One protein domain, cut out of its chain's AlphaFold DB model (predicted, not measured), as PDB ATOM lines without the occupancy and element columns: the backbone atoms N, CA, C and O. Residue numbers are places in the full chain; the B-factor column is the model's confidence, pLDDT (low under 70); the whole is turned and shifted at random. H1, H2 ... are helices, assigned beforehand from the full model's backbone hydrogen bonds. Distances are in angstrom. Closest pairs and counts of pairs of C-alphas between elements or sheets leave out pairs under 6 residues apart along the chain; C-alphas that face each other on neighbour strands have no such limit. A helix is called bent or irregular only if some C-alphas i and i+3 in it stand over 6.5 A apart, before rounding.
ATOM      1  N   PHE A   2     -60.190  -2.816 -11.575       77.75
ATOM      2  CA  PHE A   2     -59.153  -3.480 -10.766       77.75
ATOM      3  C   PHE A   2     -59.698  -4.575  -9.829       77.75
ATOM      4  O   PHE A   2     -59.188  -5.685  -9.850       77.75
ATOM      5  N   GLN A   3     -60.797  -4.315  -9.112       86.19
ATOM      6  CA  GLN A   3     -61.481  -5.341  -8.303       86.19
ATOM      7  C   GLN A   3     -61.919  -6.556  -9.137       86.19
ATOM      8  O   GLN A   3     -61.660  -7.683  -8.745       86.19
ATOM      9  N   ALA A   4     -62.465  -6.321 -10.335       86.12
ATOM     10  CA  ALA A   4     -62.868  -7.384 -11.258       86.12
ATOM     11  C   ALA A   4     -61.679  -8.182 -11.844       86.12
ATOM     12  O   ALA A   4     -61.855  -9.296 -12.320       86.12
ATOM     13  N   LEU A   5     -60.462  -7.622 -11.854       82.94
ATOM     14  CA  LEU A   5     -59.239  -8.371 -12.178       82.94
ATOM     15  C   LEU A   5     -58.745  -9.182 -10.965       82.94
ATOM     16  O   LEU A   5     -58.230 -10.285 -11.143       82.94
ATOM     17  N   GLN A   6     -58.908  -8.651  -9.746       77.31
ATOM     18  CA  GLN A   6     -58.505  -9.307  -8.493       77.31
ATOM     19  C   GLN A   6     -59.382 -10.514  -8.141       77.31
ATOM     20  O   GLN A   6     -58.857 -11.513  -7.664       77.31
ATOM     21  N   ASP A   7     -60.689 -10.448  -8.401       84.88
ATOM     22  CA  ASP A   7     -61.623 -11.568  -8.198       84.88
ATOM     23  C   ASP A   7     -61.704 -12.530  -9.402       84.88
ATOM     24  O   ASP A   7     -62.479 -13.486  -9.397       84.88
ATOM     25  N   HIS A   8     -60.874 -12.296 -10.424       80.88
ATOM     26  CA  HIS A   8     -60.779 -13.072 -11.662       80.88
ATOM     27  C   HIS A   8     -62.023 -13.061 -12.568       80.88
ATOM     28  O   HIS A   8     -62.077 -13.860 -13.513       80.88
ATOM     29  N   THR A   9     -62.981 -12.154 -12.349       91.19
ATOM     30  CA  THR A   9     -64.131 -11.931 -13.249       91.19
ATOM     31  C   THR A   9     -63.678 -11.439 -14.626       91.19
ATOM     32  O   THR A   9     -64.227 -11.828 -15.655       91.19
ATOM     33  N   LEU A  10     -62.635 -10.612 -14.656       88.44
ATOM     34  CA  LEU A  10     -61.898 -10.216 -15.849       88.44
ATOM     35  C   LEU A  10     -60.501 -10.841 -15.808       88.44
ATOM     36  O   LEU A  10     -59.877 -10.960 -14.753       88.44
ATOM     37  N   ARG A  11     -59.981 -11.219 -16.977       86.25
ATOM     38  CA  ARG A  11     -58.613 -11.721 -17.141       86.25
ATOM     39  C   ARG A  11     -57.909 -10.877 -18.190       86.25
ATOM     40  O   ARG A  11     -58.468 -10.673 -19.259       86.25
ATOM     41  N   ALA A  12     -56.696 -10.432 -17.875       87.75
ATOM     42  CA  ALA A  12     -55.838  -9.699 -18.797       87.75
ATOM     43  C   ALA A  12     -54.497 -10.421 -18.955       87.75
ATOM     44  O   ALA A  12     -53.896 -10.881 -17.976       87.75
ATOM     45  N   SER A  13     -54.015 -10.535 -20.189       86.50
ATOM     46  CA  SER A  13     -52.736 -11.179 -20.486       86.50
ATOM     47  C   SER A  13     -51.565 -10.231 -20.226       86.50
ATOM     48  O   SER A  13     -51.396  -9.239 -20.932       86.50
ATOM     49  N   TRP A  14     -50.678 -10.560 -19.275       86.50
ATOM     50  CA  TRP A  14     -49.443  -9.784 -19.076       86.50
ATOM     51  C   TRP A  14     -48.664  -9.620 -20.386       86.50
ATOM     52  O   TRP A  14     -48.287  -8.513 -20.750       86.50
ATOM     53  N   LYS A  15     -48.463 -10.718 -21.129       85.94
ATOM     54  CA  LYS A  15     -47.629 -10.729 -22.340       85.94
ATOM     55  C   LYS A  15     -48.258  -9.992 -23.520       85.94
ATOM     56  O   LYS A  15     -47.513  -9.382 -24.280       85.94
ATOM     57  N   GLN A  16     -49.576 -10.096 -23.697       89.62
ATOM     58  CA  GLN A  16     -50.262  -9.579 -24.888       89.62
ATOM     59  C   GLN A  16     -50.904  -8.209 -24.661       89.62
ATOM     60  O   GLN A  16     -50.939  -7.412 -25.588       89.62
ATOM     61  N   GLU A  17     -51.386  -7.923 -23.451       89.31
ATOM     62  CA  GLU A  17     -52.233  -6.752 -23.190       89.31
ATOM     63  C   GLU A  17     -51.571  -5.713 -22.282       89.31
ATOM     64  O   GLU A  17     -51.843  -4.529 -22.435       89.31
ATOM     65  N   LEU A  18     -50.701  -6.114 -21.346       88.31
ATOM     66  CA  LEU A  18     -50.164  -5.187 -20.335       88.31
ATOM     67  C   LEU A  18     -48.702  -4.792 -20.572       88.31
ATOM     68  O   LEU A  18     -48.346  -3.631 -20.382       88.31
ATOM     69  N   ARG A  19     -47.846  -5.728 -21.001       89.12
ATOM     70  CA  ARG A  19     -46.387  -5.526 -21.048       89.12
ATOM     71  C   ARG A  19     -45.964  -4.399 -21.985       89.12
ATOM     72  O   ARG A  19     -45.187  -3.545 -21.573       89.12
ATOM     73  N   GLU A  20     -46.423  -4.407 -23.236       90.25
ATOM     74  CA  GLU A  20     -46.014  -3.382 -24.210       90.25
ATOM     75  C   GLU A  20     -46.580  -1.992 -23.874       90.25
ATOM     76  O   GLU A  20     -45.799  -1.039 -23.857       90.25
ATOM     77  N   PRO A  21     -47.866  -1.840 -23.495       91.19
ATOM     78  CA  PRO A  21     -48.367  -0.547 -23.028       91.19
ATOM     79  C   PRO A  21     -47.611  -0.008 -21.810       91.19
ATOM     80  O   PRO A  21     -47.272   1.173 -21.779       91.19
ATOM     81  N   LEU A  22     -47.271  -0.857 -20.833       88.94
ATOM     82  CA  LEU A  22     -46.484  -0.443 -19.666       88.94
ATOM     83  C   LEU A  22     -45.061  -0.013 -20.040       88.94
ATOM     84  O   LEU A  22     -44.576   0.977 -19.501       88.94
ATOM     85  N   ARG A  23     -44.407  -0.699 -20.986       90.44
ATOM     86  CA  ARG A  23     -43.098  -0.285 -21.529       90.44
ATOM     87  C   ARG A  23     -43.155   1.078 -22.204       90.44
ATOM     88  O   ARG A  23     -42.225   1.864 -22.057       90.44
ATOM     89  N   HIS A  24     -44.239   1.356 -22.923       90.69
ATOM     90  CA  HIS A  24     -44.447   2.651 -23.555       90.69
ATOM     91  C   HIS A  24     -44.718   3.757 -22.521       90.69
ATOM     92  O   HIS A  24     -44.201   4.862 -22.658       90.69
ATOM     93  N   ILE A  25     -45.515   3.482 -21.482       91.81
ATOM     94  CA  ILE A  25     -45.825   4.449 -20.414       91.81
ATOM     95  C   ILE A  25     -44.575   4.768 -19.580       91.81
ATOM     96  O   ILE A  25     -44.288   5.932 -19.317       91.81
ATOM     97  N   PHE A  26     -43.815   3.744 -19.192       91.25
ATOM     98  CA  PHE A  26     -42.617   3.860 -18.357       91.25
ATOM     99  C   PHE A  26     -41.327   3.870 -19.193       91.25
ATOM    100  O   PHE A  26     -40.358   3.183 -18.873       91.25
ATOM    101  N   SER A  27     -41.312   4.639 -20.284       87.25
ATOM    102  CA  SER A  27     -40.147   4.761 -21.167       87.25
ATOM    103  C   SER A  27     -39.073   5.709 -20.608       87.25
ATOM    104  O   SER A  27     -39.399   6.719 -19.988       87.25
ATOM    105  N   GLY A  28     -37.796   5.431 -20.886       87.38
ATOM    106  CA  GLY A  28     -36.660   6.283 -20.501       87.38
ATOM    107  C   GLY A  28     -35.893   5.790 -19.267       87.38
ATOM    108  O   GLY A  28     -36.398   5.010 -18.463       87.38
ATOM    109  N   SER A  29     -34.645   6.250 -19.114       84.75
ATOM    110  CA  SER A  29     -33.705   5.756 -18.091       84.75
ATOM    111  C   SER A  29     -34.185   5.966 -16.651       84.75
ATOM    112  O   SER A  29     -33.882   5.153 -15.785       84.75
ATOM    113  N   THR A  30     -34.979   7.008 -16.395       90.81
ATOM    114  CA  THR A  30     -35.538   7.308 -15.067       90.81
ATOM    115  C   THR A  30     -36.534   6.250 -14.579       90.81
ATOM    116  O   THR A  30     -36.601   5.993 -13.380       90.81
ATOM    117  N   TYR A  31     -37.290   5.614 -15.482       91.50
ATOM    118  CA  TYR A  31     -38.335   4.636 -15.134       91.50
ATOM    119  C   TYR A  31     -37.911   3.179 -15.356       91.50
ATOM    120  O   TYR A  31     -38.670   2.261 -15.041       91.50
ATOM    121  N   GLN A  32     -36.685   2.954 -15.833       89.75
ATOM    122  CA  GLN A  32     -36.099   1.630 -16.036       89.75
ATOM    123  C   GLN A  32     -36.239   0.695 -14.810       89.75
ATOM    124  O   GLN A  32     -36.664  -0.447 -15.008       89.75
ATOM    125  N   PRO A  33     -36.025   1.150 -13.552       93.75
ATOM    126  CA  PRO A  33     -36.214   0.292 -12.379       93.75
ATOM    127  C   PRO A  33     -37.643  -0.256 -12.226       93.75
ATOM    128  O   PRO A  33     -37.835  -1.358 -11.719       93.75
ATOM    129  N   ILE A  34     -38.664   0.474 -12.694       91.50
ATOM    130  CA  ILE A  34     -40.068   0.030 -12.637       91.50
ATOM    131  C   ILE A  34     -40.287  -1.147 -13.589       91.50
ATOM    132  O   ILE A  34     -40.917  -2.138 -13.219       91.50
ATOM    133  N   LEU A  35     -39.758  -1.062 -14.812       89.50
ATOM    134  CA  LEU A  35     -39.876  -2.134 -15.803       89.50
ATOM    135  C   LEU A  35     -39.091  -3.381 -15.388       89.50
ATOM    136  O   LEU A  35     -39.568  -4.499 -15.589       89.50
ATOM    137  N   GLU A  36     -37.918  -3.197 -14.785       90.50
ATOM    138  CA  GLU A  36     -37.128  -4.285 -14.203       90.50
ATOM    139  C   GLU A  36     -37.892  -4.975 -13.075       90.50
ATOM    140  O   GLU A  36     -38.043  -6.199 -13.115       90.50
ATOM    141  N   GLN A  37     -38.487  -4.207 -12.160       92.81
ATOM    142  CA  GLN A  37     -39.308  -4.764 -11.087       92.81
ATOM    143  C   GLN A  37     -40.551  -5.489 -11.620       92.81
ATOM    144  O   GLN A  37     -40.893  -6.565 -11.135       92.81
ATOM    145  N   CYS A  38     -41.212  -4.956 -12.650       89.88
ATOM    146  CA  CYS A  38     -42.345  -5.628 -13.290       89.88
ATOM    147  C   CYS A  38     -41.942  -6.976 -13.908       89.88
ATOM    148  O   CYS A  38     -42.676  -7.959 -13.795       89.88
ATOM    149  N   ASN A  39     -40.776  -7.038 -14.561       88.19
ATOM    150  CA  ASN A  39     -40.259  -8.288 -15.112       88.19
ATOM    151  C   ASN A  39     -39.878  -9.273 -14.000       88.19
ATOM    152  O   ASN A  39     -40.218 -10.448 -14.119       88.19
ATOM    153  N   ALA A  40     -39.228  -8.806 -12.930       90.25
ATOM    154  CA  ALA A  40     -38.881  -9.626 -11.773       90.25
ATOM    155  C   ALA A  40     -40.136 -10.243 -11.131       90.25
ATOM    156  O   ALA A  40     -40.218 -11.465 -11.011       90.25
ATOM    157  N   LEU A  41     -41.162  -9.428 -10.861       89.69
ATOM    158  CA  LEU A  41     -42.462  -9.888 -10.355       89.69
ATOM    159  C   LEU A  41     -43.128 -10.892 -11.304       89.69
ATOM    160  O   LEU A  41     -43.695 -11.890 -10.865       89.69
ATOM    161  N   HIS A  42     -43.061 -10.666 -12.620       88.25
ATOM    162  CA  HIS A  42     -43.610 -11.625 -13.576       88.25
ATOM    163  C   HIS A  42     -42.897 -12.983 -13.506       88.25
ATOM    164  O   HIS A  42     -43.568 -14.014 -13.557       88.25
ATOM    165  N   GLN A  43     -41.566 -12.995 -13.382       88.44
ATOM    166  CA  GLN A  43     -40.798 -14.233 -13.229       88.44
ATOM    167  C   GLN A  43     -41.113 -14.942 -11.909       88.44
ATOM    168  O   GLN A  43     -41.315 -16.155 -11.909       88.44
ATOM    169  N   GLU A  44     -41.243 -14.196 -10.812       85.31
ATOM    170  CA  GLU A  44     -41.638 -14.729  -9.505       85.31
ATOM    171  C   GLU A  44     -43.017 -15.405  -9.566       85.31
ATOM    172  O   GLU A  44     -43.168 -16.563  -9.172       85.31
ATOM    173  N   VAL A  45     -44.005 -14.737 -10.176       85.44
ATOM    174  CA  VAL A  45     -45.351 -15.294 -10.381       85.44
ATOM    175  C   VAL A  45     -45.326 -16.524 -11.291       85.44
ATOM    176  O   VAL A  45     -46.104 -17.452 -11.090       85.44
ATOM    177  N   LEU A  46     -44.474 -16.566 -12.319       85.25
ATOM    178  CA  LEU A  46     -44.337 -17.768 -13.148       85.25
ATOM    179  C   LEU A  46     -43.746 -18.940 -12.354       85.25
ATOM    180  O   LEU A  46     -44.219 -20.064 -12.520       85.25
ATOM    181  N   LYS A  47     -42.771 -18.677 -11.474       82.62
ATOM    182  CA  LYS A  47     -42.150 -19.680 -10.595       82.62
ATOM    183  C   LYS A  47     -43.136 -20.236  -9.552       82.62
ATOM    184  O   LYS A  47     -42.992 -21.392  -9.160       82.62
ATOM    185  N   SER A  48     -44.137 -19.466  -9.118       82.62
ATOM    186  CA  SER A  48     -45.120 -19.889  -8.102       82.62
ATOM    187  C   SER A  48     -46.386 -20.560  -8.657       82.62
ATOM    188  O   SER A  48     -47.212 -21.053  -7.889       82.62
ATOM    189  N   ARG A  49     -46.566 -20.617  -9.985       84.12
ATOM    190  CA  ARG A  49     -47.772 -21.195 -10.602       84.12
ATOM    191  C   ARG A  49     -47.813 -22.714 -10.508       84.12
ATOM    192  O   ARG A  49     -46.980 -23.409 -11.079       84.12
TER     193      ARG A  49
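Overview. This is residues 2 to 49 of the 644 residues of the protein "FAD-linked oxidase" of Gallionellales bacterium CG_4_8_14_3_um_filter_54_18 (UniProt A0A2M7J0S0). A loose, open fold-back of two helices: the long H3 and the shorter, irregular H2 run opposite ways and come close near their link, while residues 3 to 9, with most of the tiny H1, stick out past the other end of H2. The 48 printed residues hold three named helices, H1, H2, H3 in chain order, and no named strand: all helix. The whole is loose, with a radius of gyration of the C-alphas of 12.2 A, and spans 35 by 23 by 18 A.

Arrangement. H3, residues 32 to 48, and H2, residues 14 to 25, are close but not clearly touching: their closest C-alphas, of Leu 35 and Arg 23, are 6.8 A apart. They run opposite ways at a shallow tilt of 14 degrees. H1, residues 2 to 6, is apart from both. Every O i to N i+4 pair is within hydrogen-bond range in H1 and H3, and 5 of 8 in H2.

Along the chain. H3 measures 24.6 A, from C-alpha 32 at (-36.099, 1.630, -16.036) to C-alpha 48 at (-45.120, -19.889, -8.102). H2 measures 14.7 A and is irregular: C-alphas 17 and 20 are 7.1 A apart. H1 measures 6.3 A from C-alpha 2 at (-59.153, -3.480, -10.766).

Size, cuts and confidence. The C-alphas farthest apart, of Thr 9 and Ser 29, are 35.5 A apart. Residues 43 to 49 stand free. The printed part has no cut, both links are short, and no printed residue is under 70 in pLDDT.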